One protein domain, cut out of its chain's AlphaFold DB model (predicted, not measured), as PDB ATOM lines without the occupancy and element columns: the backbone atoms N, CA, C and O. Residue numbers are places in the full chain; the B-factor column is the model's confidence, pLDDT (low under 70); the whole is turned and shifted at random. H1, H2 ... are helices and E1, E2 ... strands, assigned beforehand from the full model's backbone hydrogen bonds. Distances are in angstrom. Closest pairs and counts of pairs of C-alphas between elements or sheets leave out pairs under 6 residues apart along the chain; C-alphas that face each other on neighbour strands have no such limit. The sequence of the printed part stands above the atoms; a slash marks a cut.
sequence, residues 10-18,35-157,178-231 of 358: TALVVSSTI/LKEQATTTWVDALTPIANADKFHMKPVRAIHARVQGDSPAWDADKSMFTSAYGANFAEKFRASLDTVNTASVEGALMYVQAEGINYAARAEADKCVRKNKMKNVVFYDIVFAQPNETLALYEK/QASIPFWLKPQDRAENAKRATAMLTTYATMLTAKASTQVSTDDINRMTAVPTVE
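AT A GLANCE: This is residues 10 to 18, 35 to 157 and 178 to 231 of the 358 residues of an uncharacterized protein of Pythium brassicum (UniProt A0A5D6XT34). A strongly twisted sheet of four strands makes the core, with the long helix H4 crossing one face and the short H2 beside the strands on that same face; the small hairpin E3 and E4 lies next to edge strand E1, with H1 packed on it. Long loops, residues 35 to 60 and 118 to 136, reach to opposite ends of the longest axis. The printed part has 186 residues, with five named helices and six named strands in the order E1 E2 E3 E4 H1 E5 H2 E6 H3 H4 H5; the larger sheet, E1 E6 E2 E5, is mixed. The class is mixed, helices and strands, with under half of the residues in named elements; the whole is compact, with a radius of gyration of the C-alphas of 18.5 A and spans of 56 by 45 by 36 A.

IN THESE COORDINATES: Find C-alpha 10 at (142.104, 183.573, 126.418); from there E1 runs to residue 15, 17.0 A. Past the first cut, E2 is residues 61 to 69, 24.3 A. Then come E3, residues 74 to 76, E4, residues 81 to 83, H1, residues 90 to 97, E5, residues 103 to 105, and H2, residues 109 to 117. E6, residues 137 to 145, spans 23.0 A and bends by 50 degrees at residue 142. H3 is residues 149 to 155. H4 starts at C-alpha 190 (143.339, 196.638, 144.085) and runs 29.9 A to residue 210; H5, residues 218 to 223, ends at C-alpha 223 (132.154, 179.945, 118.725).

HOW THE PARTS SIT: Start at inner strand E6: it is antiparallel to E2, with N 65 and O 141 2.9 A apart, and parallel to E1, with N 13 and O 140 2.8 A apart. E2 is antiparallel to E5, N 66 to O 104 being 2.8 A. E5, H2, E6 form a split strand-helix-strand unit, two strands running the same way with E2 between them, its crossover right-handed. H2 and H4 on the same face give two layers, helices over one face of a sheet. H2, at a height over the sheet of 7.7 A, is only just over none of the strands, with 2 C-alphas falling on E5; the closest C-alphas of H2 and E2 are Ala 109 and Ala 66, 5.8 A. H4, at a height of 10.3 A, runs across the strands, at 90 degrees to E1 on the local plane. H4 and H5 only just touch, with 3 pairs of C-alphas within 8 A, the closest Leu 208 and Ile 221 at 6.2 A. In the hairpin E3 and E4, N 76 and O 81 are 2.8 A apart. The closest C-alphas of E1 and E4 are Val 13 and Phe 82, 5.2 A; those of E4 and H1 are Thr 83 and Phe 94, 5.1 A. H3 is not on the sheet and touches no helix. In H1, H2, H3, H4 and H5 every O i to N i+4 pair is within hydrogen-bond range.

THE WHOLE: The two C-alphas farthest apart are those of Ala 53 and Glu 125, 56.9 A. Look for two cuts: C-alphas 18 and 35 are 14.2 A apart, and C-alphas 157 and 178 are 36.0 A apart. Of the links that are printed whole, H2 to E6 is long. The mean pLDDT of the printed part is 70.3; 78 residues are under 70, among them residues 10 to 18, 35 to 57, 146 to 157 and 178 to 190.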
ATOM      1  N   THR A  10     143.388 183.818 125.745       30.09
ATOM      2  CA  THR A  10     142.104 183.573 126.418       30.09
ATOM      3  C   THR A  10     141.182 182.682 125.577       30.09
ATOM      4  O   THR A  10     141.075 182.896 124.374       30.09
ATOM      5  N   ALA A  11     140.504 181.708 126.194       31.58
ATOM      6  CA  ALA A  11     139.414 180.904 125.596       31.58
ATOM      7  C   ALA A  11     138.246 180.764 126.607       31.58
ATOM      8  O   ALA A  11     138.410 181.239 127.713       31.58
ATOM      9  N   LEU A  12     137.063 180.214 126.295       35.59
ATOM     10  CA  LEU A  12     135.884 180.227 127.203       35.59
ATOM     11  C   LEU A  12     135.178 178.847 127.274       35.59
ATOM     12  O   LEU A  12     135.023 178.226 126.227       35.59
ATOM     13  N   VAL A  13     134.724 178.381 128.452       35.38
ATOM     14  CA  VAL A  13     133.970 177.114 128.679       35.38
ATOM     15  C   VAL A  13     132.812 177.307 129.683       35.38
ATOM     16  O   VAL A  13     133.020 177.809 130.774       35.38
ATOM     17  N   VAL A  14     131.587 176.871 129.383       31.47
ATOM     18  CA  VAL A  14     130.407 177.012 130.276       31.47
ATOM     19  C   VAL A  14     130.140 175.701 131.033       31.47
ATOM     20  O   VAL A  14     130.333 174.637 130.451       31.47
ATOM     21  N   SER A  15     129.699 175.727 132.302       36.66
ATOM     22  CA  SER A  15     129.427 174.497 133.076       36.66
ATOM     23  C   SER A  15     128.220 174.545 134.012       36.66
ATOM     24  O   SER A  15     127.999 175.527 134.726       36.66
ATOM     25  N   SER A  16     127.519 173.407 134.081       34.28
ATOM     26  CA  SER A  16     126.678 172.991 135.200       34.28
ATOM     27  C   SER A  16     126.824 171.499 135.525       34.28
ATOM     28  O   SER A  16     126.948 170.648 134.644       34.28
ATOM     29  N   THR A  17     126.821 171.170 136.817       33.00
ATOM     30  CA  THR A  17     126.892 169.803 137.350       33.00
ATOM     31  C   THR A  17     125.493 169.248 137.621       33.00
ATOM     32  O   THR A  17     124.725 169.881 138.341       33.00
ATOM     33  N   ILE A  18     125.192 168.036 137.144       35.44
ATOM     34  CA  ILE A  18     124.111 167.195 137.683       35.44
ATOM     35  C   ILE A  18     124.760 165.906 138.184       35.44
ATOM     36  O   ILE A  18     125.496 165.240 137.453       35.44
ATOM     37  N   LEU A  35     122.172 175.945 126.742       46.31
ATOM     38  CA  LEU A  35     123.139 176.869 127.362       46.31
ATOM     39  C   LEU A  35     123.694 177.944 126.409       46.31
ATOM     40  O   LEU A  35     124.162 178.983 126.866       46.31
ATOM     41  N   LYS A  36     123.620 177.736 125.086       42.91
ATOM     42  CA  LYS A  36     124.209 178.644 124.082       42.91
ATOM     43  C   LYS A  36     123.502 180.007 123.981       42.91
ATOM     44  O   LYS A  36     124.034 180.920 123.360       42.91
ATOM     45  N   GLU A  37     122.326 180.140 124.594       46.62
ATOM     46  CA  GLU A  37     121.432 181.298 124.448       46.62
ATOM     47  C   GLU A  37     121.050 181.940 125.796       46.62
ATOM     48  O   GLU A  37     120.232 182.857 125.856       46.62
ATOM     49  N   GLN A  38     121.623 181.469 126.908       55.81
ATOM     50  CA  GLN A  38     121.086 181.759 128.236       55.81
ATOM     51  C   GLN A  38     121.858 182.859 128.955       55.81
ATOM     52  O   GLN A  38     122.864 182.643 129.622       55.81
ATOM     53  N   ALA A  39     121.316 184.072 128.863       57.44
ATOM     54  CA  ALA A  39     121.737 185.212 129.670       57.44
ATOM     55  C   ALA A  39     121.342 185.085 131.162       57.44
ATOM     56  O   ALA A  39     121.676 185.963 131.958       57.44
ATOM     57  N   THR A  40     120.639 184.014 131.549       66.06
ATOM     58  CA  THR A  40     119.928 183.876 132.827       66.06
ATOM     59  C   THR A  40     120.141 182.501 133.469       66.06
ATOM     60  O   THR A  40     120.497 181.525 132.811       66.06
ATOM     61  N   THR A  41     119.868 182.401 134.771       68.75
ATOM     62  CA  THR A  41     119.884 181.143 135.544       68.75
ATOM     63  C   THR A  41     118.592 180.325 135.415       68.75
ATOM     64  O   THR A  41     118.499 179.246 135.988       68.75
ATOM     65  N   THR A  42     117.612 180.791 134.633       68.44
ATOM     66  CA  THR A  42     116.248 180.223 134.534       68.44
ATOM     67  C   THR A  42     116.197 178.770 134.069       68.44
ATOM     68  O   THR A  42     115.201 178.081 134.253       68.44
ATOM     69  N   TRP A  43     117.256 178.278 133.434       68.50
ATOM     70  CA  TRP A  43     117.352 176.878 133.034       68.50
ATOM     71  C   TRP A  43     117.602 175.940 134.215       68.50
ATOM     72  O   TRP A  43     117.230 174.772 134.131       68.50
ATOM     73  N   VAL A  44     118.188 176.445 135.308       65.94
ATOM     74  CA  VAL A  44     118.346 175.685 136.554       65.94
ATOM     75  C   VAL A  44     116.977 175.356 137.136       65.94
ATOM     76  O   VAL A  44     116.768 174.243 137.602       65.94
ATOM     77  N   ASP A  45     116.021 176.281 137.022       66.56
ATOM     78  CA  ASP A  45     114.644 176.073 137.482       66.56
ATOM     79  C   ASP A  45     113.912 174.982 136.678       66.56
ATOM     80  O   ASP A  45     112.914 174.433 137.136       66.56
ATOM     81  N   ALA A  46     114.409 174.647 135.480       65.12
ATOM     82  CA  ALA A  46     113.890 173.562 134.650       65.12
ATOM     83  C   ALA A  46     114.549 172.200 134.940       65.12
ATOM     84  O   ALA A  46     114.181 171.205 134.311       65.12
ATOM     85  N   LEU A  47     115.537 172.139 135.842       63.53
ATOM     86  CA  LEU A  47     116.113 170.875 136.298       63.53
ATOM     87  C   LEU A  47     115.157 170.183 137.268       63.53
ATOM     88  O   LEU A  47     114.529 170.832 138.099       63.53
ATOM     89  N   THR A  48     115.090 168.853 137.201       58.16
ATOM     90  CA  THR A  48     114.328 168.053 138.166       58.16
ATOM     91  C   THR A  48     114.954 168.195 139.557       58.16
ATOM     92  O   THR A  48     116.098 167.769 139.738       58.16
ATOM     93  N   PRO A  49     114.241 168.758 140.549       56.31
ATOM     94  CA  PRO A  49     114.760 168.856 141.906       56.31
ATOM     95  C   PRO A  49     114.910 167.462 142.518       56.31
ATOM     96  O   PRO A  49     114.022 166.617 142.388       56.31
ATOM     97  N   ILE A  50     116.015 167.227 143.220       54.06
ATOM     98  CA  ILE A  50     116.127 166.076 144.119       54.06
ATOM     99  C   ILE A  50     115.376 166.455 145.392       54.06
ATOM    100  O   ILE A  50     115.654 167.504 145.955       54.06
ATOM    101  N   ALA A  51     114.422 165.633 145.830       51.38
ATOM    102  CA  ALA A  51     113.678 165.906 147.055       51.38
ATOM    103  C   ALA A  51     114.607 165.837 148.275       51.38
ATOM    104  O   ALA A  51     115.183 164.793 148.579       51.38
ATOM    105  N   ASN A  52     114.721 166.954 148.978       52.62
ATOM    106  CA  ASN A  52     115.531 167.132 150.173       52.62
ATOM    107  C   ASN A  52     114.658 167.750 151.282       52.62
ATOM    108  O   ASN A  52     113.692 168.464 151.012       52.62
ATOM    109  N   ALA A  53     114.916 167.373 152.536       56.09
ATOM    110  CA  ALA A  53     114.035 167.688 153.668       56.09
ATOM    111  C   ALA A  53     114.233 169.111 154.229       56.09
ATOM    112  O   ALA A  53     113.444 169.577 155.055       56.09
ATOM    113  N   ASP A  54     115.294 169.797 153.817       57.53
ATOM    114  CA  ASP A  54     115.626 171.159 154.202       57.53
ATOM    115  C   ASP A  54     114.788 172.193 153.437       57.53
ATOM    116  O   ASP A  54     114.476 172.073 152.258       57.53
ATOM    117  N   LYS A  55     114.374 173.235 154.163       59.50
ATOM    118  CA  LYS A  55     113.395 174.227 153.688       59.50
ATOM    119  C   LYS A  55     113.995 175.347 152.836       59.50
ATOM    120  O   LYS A  55     113.251 176.185 152.331       59.50
ATOM    121  N   PHE A  56     115.316 175.425 152.740       60.09
ATOM    122  CA  PHE A  56     116.016 176.493 152.030       60.09
ATOM    123  C   PHE A  56     116.853 175.907 150.897       60.09
ATOM    124  O   PHE A  56     117.132 174.722 150.894       60.09
ATOM    125  N   HIS A  57     117.251 176.725 149.938       66.31
ATOM    126  CA  HIS A  57     118.285 176.391 148.969       66.31
ATOM    127  C   HIS A  57     118.958 177.682 148.559       66.31
ATOM    128  O   HIS A  57     118.262 178.673 148.305       66.31
ATOM    129  N   MET A  58     120.283 177.653 148.412       72.94
ATOM    130  CA  MET A  58     120.982 178.736 147.735       72.94
ATOM    131  C   MET A  58     120.332 178.965 146.372       72.94
ATOM    132  O   MET A  58     120.238 178.052 145.547       72.94
ATOM    133  N   LYS A  59     119.904 180.200 146.114       82.12
ATOM    134  CA  LYS A  59     119.463 180.573 144.777       82.12
ATOM    135  C   LYS A  59     120.665 180.498 143.833       82.12
ATOM    136  O   LYS A  59     121.705 181.072 144.180       82.12
ATOM    137  N   PRO A  60     120.549 179.832 142.672       82.38
ATOM    138  CA  PRO A  60     121.657 179.697 141.736       82.38
ATOM    139  C   PRO A  60     122.258 181.057 141.373       82.38
ATOM    140  O   PRO A  60     121.530 182.009 141.086       82.38
ATOM    141  N   VAL A  61     123.586 181.146 141.392       84.88
ATOM    142  CA  VAL A  61     124.339 182.356 141.046       84.88
ATOM    143  C   VAL A  61     125.176 182.073 139.817       84.88
ATOM    144  O   VAL A  61     126.071 181.236 139.851       84.88
ATOM    145  N   ARG A  62     124.912 182.798 138.736       88.69
ATOM    146  CA  ARG A  62     125.770 182.823 137.557       88.69
ATOM    147  C   ARG A  62     126.982 183.704 137.829       88.69
ATOM    148  O   ARG A  62     126.824 184.849 138.234       88.69
ATOM    149  N   ALA A  63     128.178 183.206 137.582       87.06
ATOM    150  CA  ALA A  63     129.426 183.928 137.753       87.06
ATOM    151  C   ALA A  63     130.372 183.607 136.598       87.06
ATOM    152  O   ALA A  63     130.312 182.530 136.006       87.06
ATOM    153  N   ILE A  64     131.273 184.541 136.306       89.50
ATOM    154  CA  ILE A  64     132.365 184.309 135.369       89.50
ATOM    155  C   ILE A  64     133.641 184.079 136.168       89.50
ATOM    156  O   ILE A  64     134.068 184.925 136.954       89.50
ATOM    157  N   HIS A  65     134.244 182.916 135.978       89.25
ATOM    158  CA  HIS A  65     135.539 182.562 136.547       89.25
ATOM    159  C   HIS A  65     136.591 182.505 135.441       89.25
ATOM    160  O   HIS A  65     136.271 182.573 134.258       89.25
ATOM    161  N   ALA A  66     137.861 182.414 135.810       88.19
ATOM    162  CA  ALA A  66     138.959 182.255 134.874       88.19
ATOM    163  C   ALA A  66     139.903 181.152 135.354       88.19
ATOM    164  O   ALA A  66     140.308 181.124 136.515       88.19
ATOM    165  N   ARG A  67     140.274 180.255 134.444       88.12
ATOM    166  CA  ARG A  67     141.212 179.165 134.673       88.12
ATOM    167  C   ARG A  67     142.497 179.402 133.911       88.12
ATOM    168  O   ARG A  67     142.478 179.583 132.698       88.12
ATOM    169  N   VAL A  68     143.632 179.326 134.588       85.00
ATOM    170  CA  VAL A  68     144.930 179.384 133.913       85.00
ATOM    171  C   VAL A  68     145.386 177.968 133.565       85.00
ATOM    172  O   VAL A  68     145.552 177.122 134.444       85.00
ATOM    173  N   GLN A  69     145.609 177.697 132.278       85.50
ATOM    174  CA  GLN A  69     145.976 176.363 131.795       85.50
ATOM    175  C   GLN A  69     147.009 176.378 130.661       85.50
ATOM    176  O   GLN A  69     147.253 177.386 129.986       85.50
ATOM    177  N   GLY A  70     147.692 175.242 130.504       80.12
ATOM    178  CA  GLY A  70     148.723 175.030 129.486       80.12
ATOM    179  C   GLY A  70     148.177 174.502 128.162       80.12
ATOM    180  O   GLY A  70     148.760 174.762 127.116       80.12
ATOM    181  N   ASP A  71     147.055 173.796 128.173       83.81
ATOM    182  CA  ASP A  71     146.375 173.271 126.994       83.81
ATOM    183  C   ASP A  71     145.267 174.214 126.519       83.81
ATOM    184  O   ASP A  71     144.728 175.016 127.288       83.81
ATOM    185  N   SER A  72     144.960 174.164 125.225       85.44
ATOM    186  CA  SER A  72     143.839 174.915 124.657       85.44
ATOM    187  C   SER A  72     142.551 174.107 124.828       85.44
ATOM    188  O   SER A  72     142.592 172.897 124.595       85.44
ATOM    189  N   PRO A  73     141.418 174.738 125.190       87.25
ATOM    190  CA  PRO A  73     140.132 174.050 125.207       87.25
ATOM    191  C   PRO A  73     139.816 173.421 123.849       87.25
ATOM    192  O   PRO A  73     140.118 173.999 122.805       87.25
ATOM    193  N   ALA A  74     139.196 172.247 123.869       89.56
ATOM    194  CA  ALA A  74     138.803 171.511 122.675       89.56
ATOM    195  C   ALA A  74     137.308 171.705 122.412       89.56
ATOM    196  O   ALA A  74     136.503 171.528 123.320       89.56
ATOM    197  N   TRP A  75     136.917 172.058 121.188       90.31
ATOM    198  CA  TRP A  75     135.501 172.151 120.827       90.31
ATOM    199  C   TRP A  75     134.886 170.760 120.640       90.31
ATOM    200  O   TRP A  75     135.338 169.983 119.799       90.31
ATOM    201  N   ASP A  76     133.826 170.469 121.386       87.12
ATOM    202  CA  ASP A  76     132.944 169.328 121.164       87.12
ATOM    203  C   ASP A  76     131.772 169.776 120.279       87.12
ATOM    204  O   ASP A  76     130.927 170.579 120.689       87.12
ATOM    205  N   ALA A  77     131.740 169.295 119.034       87.62
ATOM    206  CA  ALA A  77     130.720 169.687 118.063       87.62
ATOM    207  C   ALA A  77     129.327 169.152 118.419       87.62
ATOM    208  O   ALA A  77     128.338 169.874 118.252       87.62
ATOM    209  N   ASP A  78     129.256 167.938 118.968       85.88
ATOM    210  CA  ASP A  78     128.002 167.262 119.301       85.88
ATOM    211  C   ASP A  78     127.289 167.956 120.459       85.88
ATOM    212  O   ASP A  78     126.061 168.075 120.474       85.88
ATOM    213  N   LYS A  79     128.063 168.428 121.440       83.44
ATOM    214  CA  LYS A  79     127.554 169.165 122.604       83.44
ATOM    215  C   LYS A  79     127.608 170.673 122.427       83.44
ATOM    216  O   LYS A  79     127.044 171.394 123.242       83.44
ATOM    217  N   SER A  80     128.217 171.145 121.339       84.12
ATOM    218  CA  SER A  80     128.405 172.563 121.042       84.12
ATOM    219  C   SER A  80     129.031 173.324 122.214       84.12
ATOM    220  O   SER A  80     128.545 174.386 122.607       84.12
ATOM    221  N   MET A  81     130.105 172.766 122.772       81.44
ATOM    222  CA  MET A  81     130.755 173.292 123.967       81.44
ATOM    223  C   MET A  81     132.262 173.055 123.925       81.44
ATOM    224  O   MET A  81     132.727 172.025 123.447       81.44
ATOM    225  N   PHE A  82     133.037 173.992 124.466       85.94
ATOM    226  CA  PHE A  82     134.455 173.760 124.714       85.94
ATOM    227  C   PHE A  82     134.640 172.866 125.950       85.94
ATOM    228  O   PHE A  82     134.008 173.080 126.977       85.94
ATOM    229  N   THR A  83     135.520 171.875 125.875       89.00
ATOM    230  CA  THR A  83     135.872 170.964 126.970       89.00
ATOM    231  C   THR A  83     137.386 170.924 127.167       89.00
ATOM    232  O   THR A  83     138.147 171.568 126.442       89.00
ATOM    233  N   SER A  84     137.855 170.128 128.128       87.50
ATOM    234  CA  SER A  84     139.272 169.773 128.208       87.50
ATOM    235  C   SER A  84     139.707 168.980 126.973       87.50
ATOM    236  O   SER A  84     138.914 168.233 126.389       87.50
ATOM    237  N   ALA A  85     140.981 169.101 126.601       87.62
ATOM    238  CA  ALA A  85     141.608 168.182 125.653       87.62
ATOM    239  C   ALA A  85     141.838 166.781 126.263       87.62
ATOM    240  O   ALA A  85     142.064 165.818 125.530       87.62
ATOM    241  N   TYR A  86     141.763 166.660 127.592       85.88
ATOM    242  CA  TYR A  86     142.027 165.439 128.351       85.88
ATOM    243  C   TYR A  86     140.738 164.721 128.757       85.88
ATOM    244  O   TYR A  86     139.819 165.352 129.268       85.88
ATOM    245  N   GLY A  87     140.706 163.399 128.579       87.31
ATOM    246  CA  GLY A  87     139.553 162.532 128.854       87.31
ATOM    247  C   GLY A  87     139.184 161.686 127.632       87.31
ATOM    248  O   GLY A  87     139.382 162.117 126.494       87.31
ATOM    249  N   ALA A  88     138.664 160.478 127.850       88.88
ATOM    250  CA  ALA A  88     138.324 159.538 126.780       88.88
ATOM    251  C   ALA A  88     136.984 159.868 126.108       88.88
ATOM    252  O   ALA A  88     136.797 159.628 124.916       88.88
ATOM    253  N   ASN A  89     136.051 160.442 126.862       87.25
ATOM    254  CA  ASN A  89     134.702 160.772 126.413       87.25
ATOM    255  C   ASN A  89     134.307 162.187 126.854       87.25
ATOM    256  O   ASN A  89     135.018 162.840 127.621       87.25
ATOM    257  N   PHE A  90     133.160 162.662 126.368       84.06
ATOM    258  CA  PHE A  90     132.647 163.988 126.698       84.06
ATOM    259  C   PHE A  90     132.537 164.226 128.210       84.06
ATOM    260  O   PHE A  90     132.966 165.271 128.681       84.06
ATOM    261  N   ALA A  91     132.009 163.270 128.981       76.62
ATOM    262  CA  ALA A  91     131.809 163.452 130.418       76.62
ATOM    263  C   ALA A  91     133.142 163.641 131.158       76.62
ATOM    264  O   ALA A  91     133.262 164.520 132.010       76.62
ATOM    265  N   GLU A  92     134.165 162.868 130.799       81.25
ATOM    266  CA  GLU A  92     135.514 163.021 131.346       81.25
ATOM    267  C   GLU A  92     136.157 164.342 130.925       81.25
ATOM    268  O   GLU A  92     136.678 165.058 131.776       81.25
ATOM    269  N   LYS A  93     136.067 164.708 129.640       84.31
ATOM    270  CA  LYS A  93     136.597 165.980 129.125       84.31
ATOM    271  C   LYS A  93     135.911 167.190 129.739       84.31
ATOM    272  O   LYS A  93     136.553 168.198 130.040       84.31
ATOM    273  N   PHE A  94     134.607 167.086 129.948       80.56
ATOM    274  CA  PHE A  94     133.819 168.085 130.639       80.56
ATOM    275  C   PHE A  94     134.270 168.197 132.093       80.56
ATOM    276  O   PHE A  94     134.685 169.270 132.510       80.56
ATOM    277  N   ARG A  95     134.322 167.097 132.852       77.06
ATOM    278  CA  ARG A  95     134.783 167.116 134.252       77.06
ATOM    279  C   ARG A  95     136.218 167.619 134.399       77.06
ATOM    280  O   ARG A  95     136.484 168.410 135.294       77.06
ATOM    281  N   ALA A  96     137.122 167.226 133.505       81.06
ATOM    282  CA  ALA A  96     138.505 167.696 133.499       81.06
ATOM    283  C   ALA A  96     138.609 169.207 133.225       81.06
ATOM    284  O   ALA A  96     139.550 169.855 133.685       81.06
ATOM    285  N   SER A  97     137.636 169.800 132.519       80.50
ATOM    286  CA  SER A  97     137.555 171.259 132.369       80.50
ATOM    287  C   SER A  97     137.185 171.962 133.685       80.50
ATOM    288  O   SER A  97     137.586 173.102 133.896       80.50
ATOM    289  N   LEU A  98     136.526 171.258 134.612       73.38
ATOM    290  CA  LEU A  98     136.089 171.783 135.913       73.38
ATOM    291  C   LEU A  98     137.094 171.563 137.041       73.38
ATOM    292  O   LEU A  98     136.805 171.930 138.176       73.38
ATOM    293  N   ASP A  99     138.247 170.962 136.757       73.50
ATOM    294  CA  ASP A  99     139.313 170.823 137.742       73.50
ATOM    295  C   ASP A  99     139.770 172.214 138.228       73.50
ATOM    296  O   ASP A  99     140.230 173.055 137.446       73.50
ATOM    297  N   THR A 100     139.566 172.477 139.521       64.81
ATOM    298  CA  THR A 100     139.555 173.821 140.111       64.81
ATOM    299  C   THR A 100     140.913 174.308 140.589       64.81
ATOM    300  O   THR A 100     141.010 175.473 140.963       64.81
ATOM    301  N   VAL A 101     141.964 173.479 140.544       67.12
ATOM    302  CA  VAL A 101     143.291 173.819 141.108       67.12
ATOM    303  C   VAL A 101     143.833 175.150 140.566       67.12
ATOM    304  O   VAL A 101     144.541 175.862 141.275       67.12
ATOM    305  N   ASN A 102     143.442 175.536 139.344       74.12
ATOM    306  CA  ASN A 102     143.878 176.779 138.701       74.12
ATOM    307  C   ASN A 102     142.712 177.699 138.295       74.12
ATOM    308  O   ASN A 102     142.893 178.545 137.417       74.12
ATOM    309  N   THR A 103     141.519 177.501 138.862       80.62
ATOM    310  CA  THR A 103     140.314 178.282 138.549       80.62
ATOM    311  C   THR A 103     140.056 179.292 139.657       80.62
ATOM    312  O   THR A 103     139.813 178.925 140.801       80.62
ATOM    313  N   ALA A 104     140.073 180.575 139.313       83.38
ATOM    314  CA  ALA A 104     139.871 181.685 140.238       83.38
ATOM    315  C   ALA A 104     138.806 182.652 139.700       83.38
ATOM    316  O   ALA A 104     138.275 182.471 138.601       83.38
ATOM    317  N   SER A 105     138.503 183.708 140.458       86.50
ATOM    318  CA  SER A 105     137.787 184.852 139.891       86.50
ATOM    319  C   SER A 105     138.578 185.443 138.719       86.50
ATOM    320  O   SER A 105     139.805 185.326 138.655       86.50
ATOM    321  N   VAL A 106     137.887 186.112 137.795       85.12
ATOM    322  CA  VAL A 106     138.525 186.832 136.677       85.12
ATOM    323  C   VAL A 106     139.598 187.797 137.188       85.12
ATOM    324  O   VAL A 106     140.680 187.899 136.614       85.12
ATOM    325  N   GLU A 107     139.315 188.466 138.302       85.25
ATOM    326  CA  GLU A 107     140.196 189.433 138.946       85.25
ATOM    327  C   GLU A 107     141.403 188.776 139.636       85.25
ATOM    328  O   GLU A 107     142.461 189.397 139.731       85.25
ATOM    329  N   GLY A 108     141.259 187.531 140.101       81.56
ATOM    330  CA  GLY A 108     142.291 186.788 140.830       81.56
ATOM    331  C   GLY A 108     143.146 185.862 139.964       81.56
ATOM    332  O   GLY A 108     144.255 185.511 140.354       81.56
ATOM    333  N   ALA A 109     142.696 185.484 138.765       84.81
ATOM    334  CA  ALA A 109     143.386 184.481 137.948       84.81
ATOM    335  C   ALA A 109     144.822 184.872 137.559       84.81
ATOM    336  O   ALA A 109     145.699 184.015 137.458       84.81
ATOM    337  N   LEU A 110     145.105 186.167 137.389       78.81
ATOM    338  CA  LEU A 110     146.466 186.625 137.098       78.81
ATOM    339  C   LEU A 110     147.396 186.557 138.317       78.81
ATOM    340  O   LEU A 110     148.600 186.398 138.127       78.81
ATOM    341  N   MET A 111     146.865 186.593 139.544       79.69
ATOM    342  CA  MET A 111     147.662 186.347 140.750       79.69
ATOM    343  C   MET A 111     148.203 184.913 140.758       79.69
ATOM    344  O   MET A 111     149.374 184.705 141.064       79.69
ATOM    345  N   TYR A 112     147.409 183.935 140.316       78.25
ATOM    346  CA  TYR A 112     147.881 182.556 140.167       78.25
ATOM    347  C   TYR A 112     149.044 182.454 139.165       78.25
ATOM    348  O   TYR A 112     150.059 181.811 139.439       78.25
ATOM    349  N   VAL A 113     148.958 183.157 138.024       76.38
ATOM    350  CA  VAL A 113     150.078 183.227 137.064       76.38
ATOM    351  C   VAL A 113     151.337 183.745 137.755       76.38
ATOM    352  O   VAL A 113     152.413 183.191 137.535       76.38
ATOM    353  N   GLN A 114     151.209 184.784 138.582       69.56
ATOM    354  CA  GLN A 114     152.328 185.400 139.291       69.56
ATOM    355  C   GLN A 114     152.948 184.457 140.321       69.56
ATOM    356  O   GLN A 114     154.147 184.191 140.240       69.56
ATOM    357  N   ALA A 115     152.140 183.967 141.262       73.00
ATOM    358  CA  ALA A 115     152.602 183.187 142.403       73.00
ATOM    359  C   ALA A 115     153.164 181.829 141.966       73.00
ATOM    360  O   ALA A 115     154.274 181.462 142.351       73.00
ATOM    361  N   GLU A 116     152.445 181.135 141.081       74.00
ATOM    362  CA  GLU A 116     152.739 179.745 140.730       74.00
ATOM    363  C   GLU A 116     153.388 179.593 139.352       74.00
ATOM    364  O   GLU A 116     154.144 178.652 139.105       74.00
ATOM    365  N   GLY A 117     153.110 180.504 138.418       71.56
ATOM    366  CA  GLY A 117     153.484 180.328 137.015       71.56
ATOM    367  C   GLY A 117     154.819 180.909 136.590       71.56
ATOM    368  O   GLY A 117     155.531 180.287 135.791       71.56
ATOM    369  N   ILE A 118     155.133 182.107 137.082       69.25
ATOM    370  CA  ILE A 118     156.288 182.901 136.638       69.25
ATOM    371  C   ILE A 118     157.184 183.382 137.778       69.25
ATOM    372  O   ILE A 118     158.123 184.130 137.513       69.25
ATOM    373  N   ASN A 119     156.929 182.965 139.020       73.44
ATOM    374  CA  ASN A 119     157.775 183.329 140.150       73.44
ATOM    375  C   ASN A 119     159.206 182.804 139.942       73.44
ATOM    376  O   ASN A 119     159.482 181.618 140.100       73.44
ATOM    377  N   TYR A 120     160.118 183.702 139.564       66.38
ATOM    378  CA  TYR A 120     161.503 183.375 139.220       66.38
ATOM    379  C   TYR A 120     162.275 182.789 140.408       66.38
ATOM    380  O   TYR A 120     163.128 181.924 140.219       66.38
ATOM    381  N   ALA A 121     161.974 183.250 141.626       69.38
ATOM    382  CA  ALA A 121     162.678 182.847 142.840       69.38
ATOM    383  C   ALA A 121     162.290 181.437 143.310       69.38
ATOM    384  O   ALA A 121     163.115 180.737 143.885       69.38
ATOM    385  N   ALA A 122     161.062 180.997 143.025       70.00
ATOM    386  CA  ALA A 122     160.558 179.681 143.416       70.00
ATOM    387  C   ALA A 122     160.909 178.563 142.413       70.00
ATOM    388  O   ALA A 122     160.388 177.453 142.518       70.00
ATOM    389  N   ARG A 123     161.736 178.843 141.392       67.88
ATOM    390  CA  ARG A 123     161.946 177.933 140.255       67.88
ATOM    391  C   ARG A 123     163.411 177.627 139.988       67.88
ATOM    392  O   ARG A 123     164.278 178.496 140.086       67.88
ATOM    393  N   ALA A 124     163.662 176.375 139.608       75.19
ATOM    394  CA  ALA A 124     164.980 175.894 139.217       75.19
ATOM    395  C   ALA A 124     165.521 176.686 138.018       75.19
ATOM    396  O   ALA A 124     164.757 177.063 137.131       75.19
ATOM    397  N   GLU A 125     166.839 176.913 137.969       73.12
ATOM    398  CA  GLU A 125     167.492 177.767 136.960       73.12
ATOM    399  C   GLU A 125     167.118 177.392 135.517       73.12
ATOM    400  O   GLU A 125     166.805 178.261 134.706       73.12
ATOM    401  N   ALA A 126     167.059 176.088 135.231       75.50
ATOM    402  CA  ALA A 126     166.703 175.546 133.920       75.50
ATOM    403  C   ALA A 126     165.278 175.917 133.459       75.50
ATOM    404  O   ALA A 126     165.003 175.961 132.261       75.50
ATOM    405  N   ASP A 127     164.385 176.236 134.396       67.00
ATOM    406  CA  ASP A 127     162.954 176.409 134.156       67.00
ATOM    407  C   ASP A 127     162.500 177.875 134.178       67.00
ATOM    408  O   ASP A 127     161.337 178.185 133.895       67.00
ATOM    409  N   LYS A 128     163.403 178.811 134.483       69.25
ATOM    410  CA  LYS A 128     163.085 180.236 134.674       69.25
ATOM    411  C   LYS A 128     162.594 180.950 133.411       69.25
ATOM    412  O   LYS A 128     161.937 181.983 133.508       69.25
ATOM    413  N   CYS A 129     162.856 180.387 132.231       69.81
ATOM    414  CA  CYS A 129     162.416 180.934 130.941       69.81
ATOM    415  C   CYS A 129     161.147 180.273 130.368       69.81
ATOM    416  O   CYS A 129     160.713 180.641 129.277       69.81
ATOM    417  N   VAL A 130     160.539 179.307 131.063       68.38
ATOM    418  CA  VAL A 130     159.348 178.581 130.586       68.38
ATOM    419  C   VAL A 130     158.311 178.583 131.687       68.38
ATOM    420  O   VAL A 130     158.616 178.100 132.761       68.38
ATOM    421  N   ARG A 131     157.085 179.067 131.467       70.06
ATOM    422  CA  ARG A 131     156.024 179.057 132.499       70.06
ATOM    423  C   ARG A 131     155.793 177.649 133.069       70.06
ATOM    424  O   ARG A 131     155.810 176.676 132.310       70.06
ATOM    425  N   LYS A 132     155.540 177.543 134.383       71.62
ATOM    426  CA  LYS A 132     155.169 176.269 135.034       71.62
ATOM    427  C   LYS A 132     153.999 175.645 134.265       71.62
ATOM    428  O   LYS A 132     153.113 176.361 133.799       71.62
ATOM    429  N   ASN A 133     154.049 174.333 134.041       76.75
ATOM    430  CA  ASN A 133     153.047 173.577 133.273       76.75
ATOM    431  C   ASN A 133     152.751 174.127 131.861       76.75
ATOM    432  O   ASN A 133     151.693 173.857 131.301       76.75
ATOM    433  N   LYS A 134     153.674 174.908 131.275       78.38
ATOM    434  CA  LYS A 134     153.520 175.552 129.958       78.38
ATOM    435  C   LYS A 134     152.260 176.422 129.853       78.38
ATOM    436  O   LYS A 134     151.678 176.524 128.775       78.38
ATOM    437  N   MET A 135     151.848 177.056 130.955       77.38
ATOM    438  CA  MET A 135     150.664 177.919 130.989       77.38
ATOM    439  C   MET A 135     150.693 178.962 129.874       77.38
ATOM    440  O   MET A 135     151.639 179.742 129.739       77.38
ATOM    441  N   LYS A 136     149.640 178.986 129.067       77.12
ATOM    442  CA  LYS A 136     149.525 179.914 127.939       77.12
ATOM    443  C   LYS A 136     148.115 180.446 127.741       77.12
ATOM    444  O   LYS A 136     147.987 181.487 127.114       77.12
ATOM    445  N   ASN A 137     147.111 179.805 128.336       78.69
ATOM    446  CA  ASN A 137     145.708 180.159 128.195       78.69
ATOM    447  C   ASN A 137     145.113 180.593 129.540       78.69
ATOM    448  O   ASN A 137     145.360 179.969 130.569       78.69
ATOM    449  N   VAL A 138     144.296 181.638 129.507       84.12
ATOM    450  CA  VAL A 138     143.392 182.077 130.565       84.12
ATOM    451  C   VAL A 138     141.981 181.818 130.069       84.12
ATOM    452  O   VAL A 138     141.441 182.564 129.263       84.12
ATOM    453  N   VAL A 139     141.402 180.708 130.485       84.69
ATOM    454  CA  VAL A 139     140.112 180.260 129.993       84.69
ATOM    455  C   VAL A 139     139.014 180.834 130.877       84.69
ATOM    456  O   VAL A 139     138.968 180.512 132.055       84.69
ATOM    457  N   PHE A 140     138.146 181.693 130.358       85.94
ATOM    458  CA  PHE A 140     136.965 182.143 131.079       85.94
ATOM    459  C   PHE A 140     135.964 181.001 131.219       85.94
ATOM    460  O   PHE A 140     135.831 180.173 130.326       85.94
ATOM    461  N   TYR A 141     135.234 180.956 132.320       83.44
ATOM    462  CA  TYR A 141     134.144 180.019 132.495       83.44
ATOM    463  C   TYR A 141     132.884 180.756 132.885       83.44
ATOM    464  O   TYR A 141     132.925 181.550 133.817       83.44
ATOM    465  N   ASP A 142     131.781 180.474 132.199       84.31
ATOM    466  CA  ASP A 142     130.451 180.879 132.648       84.31
ATOM    467  C   ASP A 142     129.877 179.743 133.491       84.31
ATOM    468  O   ASP A 142     129.613 178.644 132.997       84.31
ATOM    469  N   ILE A 143     129.804 179.969 134.797       81.38
ATOM    470  CA  ILE A 143     129.492 178.938 135.779       81.38
ATOM    471  C   ILE A 143     128.253 179.367 136.535       81.38
ATOM    472  O   ILE A 143     128.177 180.486 137.036       81.38
ATOM    473  N   VAL A 144     127.301 178.452 136.684       79.00
ATOM    474  CA  VAL A 144     126.215 178.638 137.642       79.00
ATOM    475  C   VAL A 144     126.527 177.844 138.900       79.00
ATOM    476  O   VAL A 144     126.526 176.614 138.898       79.00
ATOM    477  N   PHE A 145     126.793 178.561 139.985       75.69
ATOM    478  CA  PHE A 145     126.970 177.994 141.308       75.69
ATOM    479  C   PHE A 145     125.612 177.771 141.962       75.69
ATOM    480  O   PHE A 145     124.856 178.714 142.200       75.69
ATOM    481  N   ALA A 146     125.336 176.520 142.301       68.94
ATOM    482  CA  ALA A 146     124.298 176.141 143.243       68.94
ATOM    483  C   ALA A 146     124.985 175.337 144.348       68.94
ATOM    484  O   ALA A 146     125.473 174.234 144.101       68.94
ATOM    485  N   GLN A 147     125.102 175.917 145.543       61.97
ATOM    486  CA  GLN A 147     125.631 175.199 146.701       61.97
ATOM    487  C   GLN A 147     124.467 174.636 147.521       61.97
ATOM    488  O   GLN A 147     123.477 175.343 147.727       61.97
ATOM    489  N   PRO A 148     124.562 173.387 147.999       56.94
ATOM    490  CA  PRO A 148     123.567 172.855 148.912       56.94
ATOM    491  C   PRO A 148     123.711 173.547 150.277       56.94
ATOM    492  O   PRO A 148     124.787 174.049 150.630       56.94
ATOM    493  N   ASN A 149     122.629 173.591 151.052       56.91
ATOM    494  CA  ASN A 149     122.605 174.256 152.359       56.91
ATOM    495  C   ASN A 149     123.650 173.699 153.316       56.91
ATOM    496  O   ASN A 149     124.242 174.430 154.102       56.91
ATOM    497  N   GLU A 150     123.893 172.402 153.200       52.47
ATOM    498  CA  GLU A 150     124.895 171.622 153.900       52.47
ATOM    499  C   GLU A 150     126.301 172.198 153.714       52.47
ATOM    500  O   GLU A 150     127.082 172.257 154.662       52.47
ATOM    501  N   THR A 151     126.619 172.644 152.495       51.84
ATOM    502  CA  THR A 151     127.906 173.250 152.146       51.84
ATOM    503  C   THR A 151     127.986 174.694 152.633       51.84
ATOM    504  O   THR A 151     129.007 175.077 153.194       51.84
ATOM    505  N   LEU A 152     126.906 175.476 152.513       56.38
ATOM    506  CA  LEU A 152     126.856 176.825 153.088       56.38
ATOM    507  C   LEU A 152     127.020 176.796 154.614       56.38
ATOM    508  O   LEU A 152     127.866 177.506 155.140       56.38
ATOM    509  N   ALA A 153     126.307 175.915 155.321       52.56
ATOM    510  CA  ALA A 153     126.398 175.755 156.774       52.56
ATOM    511  C   ALA A 153     127.778 175.263 157.252       52.56
ATOM    512  O   ALA A 153     128.159 175.490 158.404       52.56
ATOM    513  N   LEU A 154     128.522 174.558 156.392       45.00
ATOM    514  CA  LEU A 154     129.892 174.131 156.674       45.00
ATOM    515  C   LEU A 154     130.888 175.297 156.571       45.00
ATOM    516  O   LEU A 154     131.816 175.349 157.375       45.00
ATOM    517  N   TYR A 155     130.681 176.219 155.625       47.41
ATOM    518  CA  TYR A 155     131.566 177.365 155.372       47.41
ATOM    519  C   TYR A 155     131.114 178.684 156.037       47.41
ATOM    520  O   TYR A 155     131.897 179.623 156.074       47.41
ATOM    521  N   GLU A 156     129.899 178.768 156.600       47.97
ATOM    522  CA  GLU A 156     129.393 179.926 157.375       47.97
ATOM    523  C   GLU A 156     130.069 180.057 158.760       47.97
ATOM    524  O   GLU A 156     129.838 181.022 159.483       47.97
ATOM    525  N   LYS A 157     130.912 179.095 159.159       41.09
ATOM    526  CA  LYS A 157     131.715 179.196 160.383       41.09
ATOM    527  C   LYS A 157     133.099 179.751 160.061       41.09
ATOM    528  O   LYS A 157     133.849 179.127 159.313       41.09
ATOM    529  N   GLN A 178     160.787 192.829 147.165       52.09
ATOM    530  CA  GLN A 178     162.178 192.663 146.709       52.09
ATOM    531  C   GLN A 178     162.408 192.833 145.181       52.09
ATOM    532  O   GLN A 178     163.424 193.433 144.840       52.09
ATOM    533  N   ALA A 179     161.529 192.393 144.247       42.53
ATOM    534  CA  ALA A 179     161.678 192.675 142.786       42.53
ATOM    535  C   ALA A 179     160.496 192.251 141.861       42.53
ATOM    536  O   ALA A 179     159.945 191.165 142.019       42.53
ATOM    537  N   SER A 180     160.129 193.072 140.844       41.06
ATOM    538  CA  SER A 180     159.140 192.774 139.760       41.06
ATOM    539  C   SER A 180     159.481 193.525 138.476       41.06
ATOM    540  O   SER A 180     160.143 194.558 138.505       41.06
ATOM    541  N   ILE A 181     158.976 193.025 137.343       37.16
ATOM    542  CA  ILE A 181     158.974 193.761 136.071       37.16
ATOM    543  C   ILE A 181     157.849 194.823 136.029       37.16
ATOM    544  O   ILE A 181     156.829 194.642 136.700       37.16
ATOM    545  N   PRO A 182     157.962 195.877 135.190       41.84
ATOM    546  CA  PRO A 182     157.069 197.046 135.225       41.84
ATOM    547  C   PRO A 182     155.564 196.759 135.093       41.84
ATOM    548  O   PRO A 182     154.753 197.444 135.704       41.84
ATOM    549  N   PHE A 183     155.173 195.720 134.348       36.97
ATOM    550  CA  PHE A 183     153.764 195.323 134.191       36.97
ATOM    551  C   PHE A 183     153.127 194.786 135.498       36.97
ATOM    552  O   PHE A 183     151.913 194.866 135.703       36.97
ATOM    553  N   TRP A 184     153.946 194.278 136.423       43.28
ATOM    554  CA  TRP A 184     153.519 193.662 137.685       43.28
ATOM    555  C   TRP A 184     153.806 194.524 138.919       43.28
ATOM    556  O   TRP A 184     153.690 194.035 140.042       43.28
ATOM    557  N   LEU A 185     154.139 195.806 138.732       50.00
ATOM    558  CA  LEU A 185     154.302 196.738 139.845       50.00
ATOM    559  C   LEU A 185     152.995 196.789 140.660       50.00
ATOM    560  O   LEU A 185     151.933 197.070 140.106       50.00
ATOM    561  N   LYS A 186     153.065 196.524 141.968       56.41
ATOM    562  CA  LYS A 186     151.926 196.525 142.909       56.41
ATOM    563  C   LYS A 186     150.880 195.410 142.666       56.41
ATOM    564  O   LYS A 186     149.751 195.681 142.255       56.41
ATOM    565  N   PRO A 187     151.214 194.136 142.933       47.94
ATOM    566  CA  PRO A 187     150.276 193.016 142.789       47.94
ATOM    567  C   PRO A 187     149.193 192.968 143.882       47.94
ATOM    568  O   PRO A 187     148.207 192.261 143.723       47.94
ATOM    569  N   GLN A 188     149.351 193.715 144.979       51.53
ATOM    570  CA  GLN A 188     148.348 193.839 146.049       51.53
ATOM    571  C   GLN A 188     147.514 195.125 145.934       51.53
ATOM    572  O   GLN A 188     146.576 195.336 146.698       51.53
ATOM    573  N   ASP A 189     147.840 195.996 144.976       62.94
ATOM    574  CA  ASP A 189     147.061 197.205 144.734       62.94
ATOM    575  C   ASP A 189     145.799 196.830 143.954       62.94
ATOM    576  O   ASP A 189     145.840 196.416 142.790       62.94
ATOM    577  N   ARG A 190     144.657 196.965 144.631       65.56
ATOM    578  CA  ARG A 190     143.339 196.638 144.085       65.56
ATOM    579  C   ARG A 190     143.041 197.400 142.794       65.56
ATOM    580  O   ARG A 190     142.418 196.833 141.900       65.56
ATOM    581  N   ALA A 191     143.479 198.653 142.679       70.81
ATOM    582  CA  ALA A 191     143.253 199.458 141.486       70.81
ATOM    583  C   ALA A 191     144.125 198.973 140.318       70.81
ATOM    584  O   ALA A 191     143.638 198.863 139.193       70.81
ATOM    585  N   GLU A 192     145.383 198.607 140.572       65.94
ATOM    586  CA  GLU A 192     146.249 198.027 139.536       65.94
ATOM    587  C   GLU A 192     145.770 196.638 139.086       65.94
ATOM    588  O   GLU A 192     145.776 196.331 137.893       65.94
ATOM    589  N   ASN A 193     145.258 195.815 140.002       64.69
ATOM    590  CA  ASN A 193     144.643 194.533 139.649       64.69
ATOM    591  C   ASN A 193     143.359 194.711 138.830       64.69
ATOM    592  O   ASN A 193     143.160 194.001 137.843       64.69
ATOM    593  N   ALA A 194     142.534 195.710 139.160       72.31
ATOM    594  CA  ALA A 194     141.362 196.058 138.361       72.31
ATOM    595  C   ALA A 194     141.743 196.494 136.933       72.31
ATOM    596  O   ALA A 194     141.107 196.064 135.969       72.31
ATOM    597  N   LYS A 195     142.821 197.277 136.762       69.62
ATOM    598  CA  LYS A 195     143.346 197.645 135.431       69.62
ATOM    599  C   LYS A 195     143.798 196.419 134.635       69.62
ATOM    600  O   LYS A 195     143.486 196.315 133.451       69.62
ATOM    601  N   ARG A 196     144.482 195.466 135.274       65.94
ATOM    602  CA  ARG A 196     144.927 194.213 134.631       65.94
ATOM    603  C   ARG A 196     143.750 193.350 134.180       65.94
ATOM    604  O   ARG A 196     143.738 192.894 133.038       65.94
ATOM    605  N   ALA A 197     142.746 193.177 135.040       70.81
ATOM    606  CA  ALA A 197     141.515 192.474 134.688       70.81
ATOM    607  C   ALA A 197     140.794 193.169 133.517       70.81
ATOM    608  O   ALA A 197     140.396 192.514 132.554       70.81
ATOM    609  N   THR A 198     140.724 194.504 133.538       73.19
ATOM    610  CA  THR A 198     140.139 195.310 132.453       73.19
ATOM    611  C   THR A 198     140.887 195.125 131.132       73.19
ATOM    612  O   THR A 198     140.259 194.943 130.091       73.19
ATOM    613  N   ALA A 199     142.222 195.114 131.151       65.62
ATOM    614  CA  ALA A 199     143.033 194.880 129.958       65.62
ATOM    615  C   ALA A 199     142.801 193.478 129.369       65.62
ATOM    616  O   ALA A 199     142.693 193.328 128.151       65.62
ATOM    617  N   MET A 200     142.659 192.460 130.223       71.19
ATOM    618  CA  MET A 200     142.341 191.094 129.800       71.19
ATOM    619  C   MET A 200     140.963 191.015 129.125       71.19
ATOM    620  O   MET A 200     140.843 190.478 128.024       71.19
ATOM    621  N   LEU A 201     139.937 191.616 129.736       74.81
ATOM    622  CA  LEU A 201     138.582 191.675 129.174       74.81
ATOM    623  C   LEU A 201     138.538 192.470 127.862       74.81
ATOM    624  O   LEU A 201     137.893 192.049 126.906       74.81
ATOM    625  N   THR A 202     139.276 193.580 127.785       70.12
ATOM    626  CA  THR A 202     139.386 194.407 126.569       70.12
ATOM    627  C   THR A 202     140.059 193.643 125.435       70.12
ATOM    628  O   THR A 202     139.601 193.692 124.293       70.12
ATOM    629  N   THR A 203     141.123 192.897 125.742       67.69
ATOM    630  CA  THR A 203     141.818 192.042 124.769       67.69
ATOM    631  C   THR A 203     140.864 190.986 124.213       67.69
ATOM    632  O   THR A 203     140.772 190.817 122.997       67.69
ATOM    633  N   TYR A 204     140.096 190.333 125.089       71.00
ATOM    634  CA  TYR A 204     139.081 189.362 124.690       71.00
ATOM    635  C   TYR A 204     137.994 189.986 123.803       71.00
ATOM    636  O   TYR A 204     137.728 189.490 122.710       71.00
ATOM    637  N   ALA A 205     137.412 191.114 124.221       76.12
ATOM    638  CA  ALA A 205     136.381 191.811 123.455       76.12
ATOM    639  C   ALA A 205     136.888 192.267 122.074       76.12
ATOM    640  O   ALA A 205     136.180 192.138 121.071       76.12
ATOM    641  N   THR A 206     138.137 192.732 122.002       68.56
ATOM    642  CA  THR A 206     138.791 193.119 120.744       68.56
ATOM    643  C   THR A 206     138.963 191.915 119.824       68.56
ATOM    644  O   THR A 206     138.607 192.000 118.654       68.56
ATOM    645  N   MET A 207     139.430 190.773 120.345       79.69
ATOM    646  CA  MET A 207     139.561 189.530 119.575       79.69
ATOM    647  C   MET A 207     138.212 189.069 119.006       79.69
ATOM    648  O   MET A 207     138.133 188.708 117.831       79.69
ATOM    649  N   LEU A 208     137.142 189.117 119.809       80.88
ATOM    650  CA  LEU A 208     135.797 188.756 119.350       80.88
ATOM    651  C   LEU A 208     135.263 189.701 118.274       80.88
ATOM    652  O   LEU A 208     134.578 189.246 117.359       80.88
ATOM    653  N   THR A 209     135.564 190.994 118.385       84.69
ATOM    654  CA  THR A 209     135.111 192.016 117.432       84.69
ATOM    655  C   THR A 209     135.892 191.926 116.123       84.69
ATOM    656  O   THR A 209     135.303 191.923 115.047       84.69
ATOM    657  N   ALA A 210     137.217 191.796 116.208       80.12
ATOM    658  CA  ALA A 210     138.108 191.710 115.056       80.12
ATOM    659  C   ALA A 210     138.068 190.342 114.356       80.12
ATOM    660  O   ALA A 210     138.568 190.219 113.241       80.12
ATOM    661  N   LYS A 211     137.523 189.307 115.014       85.00
ATOM    662  CA  LYS A 211     137.510 187.912 114.534       85.00
ATOM    663  C   LYS A 211     138.897 187.378 114.157       85.00
ATOM    664  O   LYS A 211     139.034 186.509 113.296       85.00
ATOM    665  N   ALA A 212     139.926 187.883 114.832       70.81
ATOM    666  CA  ALA A 212     141.319 187.615 114.512       70.81
ATOM    667  C   ALA A 212     142.156 187.416 115.778       70.81
ATOM    668  O   ALA A 212     142.058 188.176 116.743       70.81
ATOM    669  N   SER A 213     143.011 186.395 115.752       72.19
ATOM    670  CA  SER A 213     144.037 186.128 116.756       72.19
ATOM    671  C   SER A 213     145.179 185.360 116.105       72.19
ATOM    672  O   SER A 213     144.961 184.524 115.235       72.19
ATOM    673  N   THR A 214     146.405 185.603 116.554       59.25
ATOM    674  CA  THR A 214     147.568 184.791 116.166       59.25
ATOM    675  C   THR A 214     147.647 183.472 116.939       59.25
ATOM    676  O   THR A 214     148.525 182.657 116.672       59.25
ATOM    677  N   GLN A 215     146.760 183.265 117.920       55.41
ATOM    678  CA  GLN A 215     146.818 182.148 118.871       55.41
ATOM    679  C   GLN A 215     145.547 181.295 118.907       55.41
ATOM    680  O   GLN A 215     145.590 180.163 119.384       55.41
ATOM    681  N   VAL A 216     144.424 181.834 118.432       64.94
ATOM    682  CA  VAL A 216     143.115 181.174 118.425       64.94
ATOM    683  C   VAL A 216     142.614 181.150 116.987       64.94
ATOM    684  O   VAL A 216     142.693 182.166 116.296       64.94
ATOM    685  N   SER A 217     142.115 180.001 116.533       76.69
ATOM    686  CA  SER A 217     141.573 179.875 115.180       76.69
ATOM    687  C   SER A 217     140.337 180.767 115.004       76.69
ATOM    688  O   SER A 217     139.556 180.951 115.939       76.69
ATOM    689  N   THR A 218     140.120 181.313 113.805       81.38
ATOM    690  CA  THR A 218     138.912 182.104 113.502       81.38
ATOM    691  C   THR A 218     137.632 181.309 113.764       81.38
ATOM    692  O   THR A 218     136.662 181.853 114.290       81.38
ATOM    693  N   ASP A 219     137.653 180.010 113.472       84.88
ATOM    694  CA  ASP A 219     136.561 179.086 113.761       84.88
ATOM    695  C   ASP A 219     136.219 179.033 115.254       84.88
ATOM    696  O   ASP A 219     135.045 179.093 115.620       84.88
ATOM    697  N   ASP A 220     137.224 178.974 116.128       79.44
ATOM    698  CA  ASP A 220     137.003 178.993 117.574       79.44
ATOM    699  C   ASP A 220     136.545 180.369 118.058       79.44
ATOM    700  O   ASP A 220     135.619 180.446 118.861       79.44
ATOM    701  N   ILE A 221     137.095 181.463 117.516       73.50
ATOM    702  CA  ILE A 221     136.636 182.830 117.829       73.50
ATOM    703  C   ILE A 221     135.157 183.018 117.452       73.50
ATOM    704  O   ILE A 221     134.413 183.714 118.146       73.50
ATOM    705  N   ASN A 222     134.694 182.385 116.374       85.69
ATOM    706  CA  ASN A 222     133.288 182.411 115.965       85.69
ATOM    707  C   ASN A 222     132.357 181.630 116.903       85.69
ATOM    708  O   ASN A 222     131.151 181.867 116.890       85.69
ATOM    709  N   ARG A 223     132.901 180.733 117.730       85.44
ATOM    710  CA  ARG A 223     132.154 179.945 118.725       85.44
ATOM    711  C   ARG A 223     132.178 180.570 120.121       85.44
ATOM    712  O   ARG A 223     131.406 180.151 120.977       85.44
ATOM    713  N   MET A 224     133.051 181.547 120.354       80.00
ATOM    714  CA  MET A 224     133.163 182.264 121.624       80.00
ATOM    715  C   MET A 224     132.055 183.312 121.790       80.00
ATOM    716  O   MET A 224     131.631 183.953 120.828       80.00
ATOM    717  N   THR A 225     131.618 183.524 123.032       84.44
ATOM    718  CA  THR A 225     130.568 184.491 123.382       84.44
ATOM    719  C   THR A 225     131.140 185.684 124.132       84.44
ATOM    720  O   THR A 225     132.132 185.564 124.851       84.44
ATOM    721  N   ALA A 226     130.515 186.853 123.999       85.81
ATOM    722  CA  ALA A 226     130.908 188.017 124.785       85.81
ATOM    723  C   ALA A 226     130.777 187.727 126.289       85.81
ATOM    724  O   ALA A 226     129.826 187.074 126.723       85.81
ATOM    725  N   VAL A 227     131.729 188.226 127.080       82.38
ATOM    726  CA  VAL A 227     131.597 188.206 128.539       82.38
ATOM    727  C   VAL A 227     130.532 189.251 128.915       82.38
ATOM    728  O   VAL A 227     130.646 190.396 128.471       82.38
ATOM    729  N   PRO A 228     129.486 188.893 129.683       87.31
ATOM    730  CA  PRO A 228     128.474 189.855 130.121       87.31
ATOM    731  C   PRO A 228     129.097 190.922 131.024       87.31
ATOM    732  O   PRO A 228     130.033 190.631 131.748       87.31
ATOM    733  N   THR A 229     128.576 192.146 131.051       89.50
ATOM    734  CA  THR A 229     129.043 193.159 132.020       89.50
ATOM    735  C   THR A 229     128.749 192.729 133.462       89.50
ATOM    736  O   THR A 229     127.769 192.015 133.696       89.50
ATOM    737  N   VAL A 230     129.524 193.217 134.436       88.25
ATOM    738  CA  VAL A 230     129.291 192.945 135.870       88.25
ATOM    739  C   VAL A 230     127.891 193.389 136.300       88.25
ATOM    740  O   VAL A 230     127.241 192.692 137.073       88.25
ATOM    741  N   GLU A 231     127.399 194.501 135.757       89.00
ATOM    742  CA  GLU A 231     126.067 195.049 136.017       89.00
ATOM    743  C   GLU A 231     124.971 194.116 135.490       89.00
ATOM    744  O   GLU A 231     124.025 193.804 136.210       89.00
TER     745      GLU A 231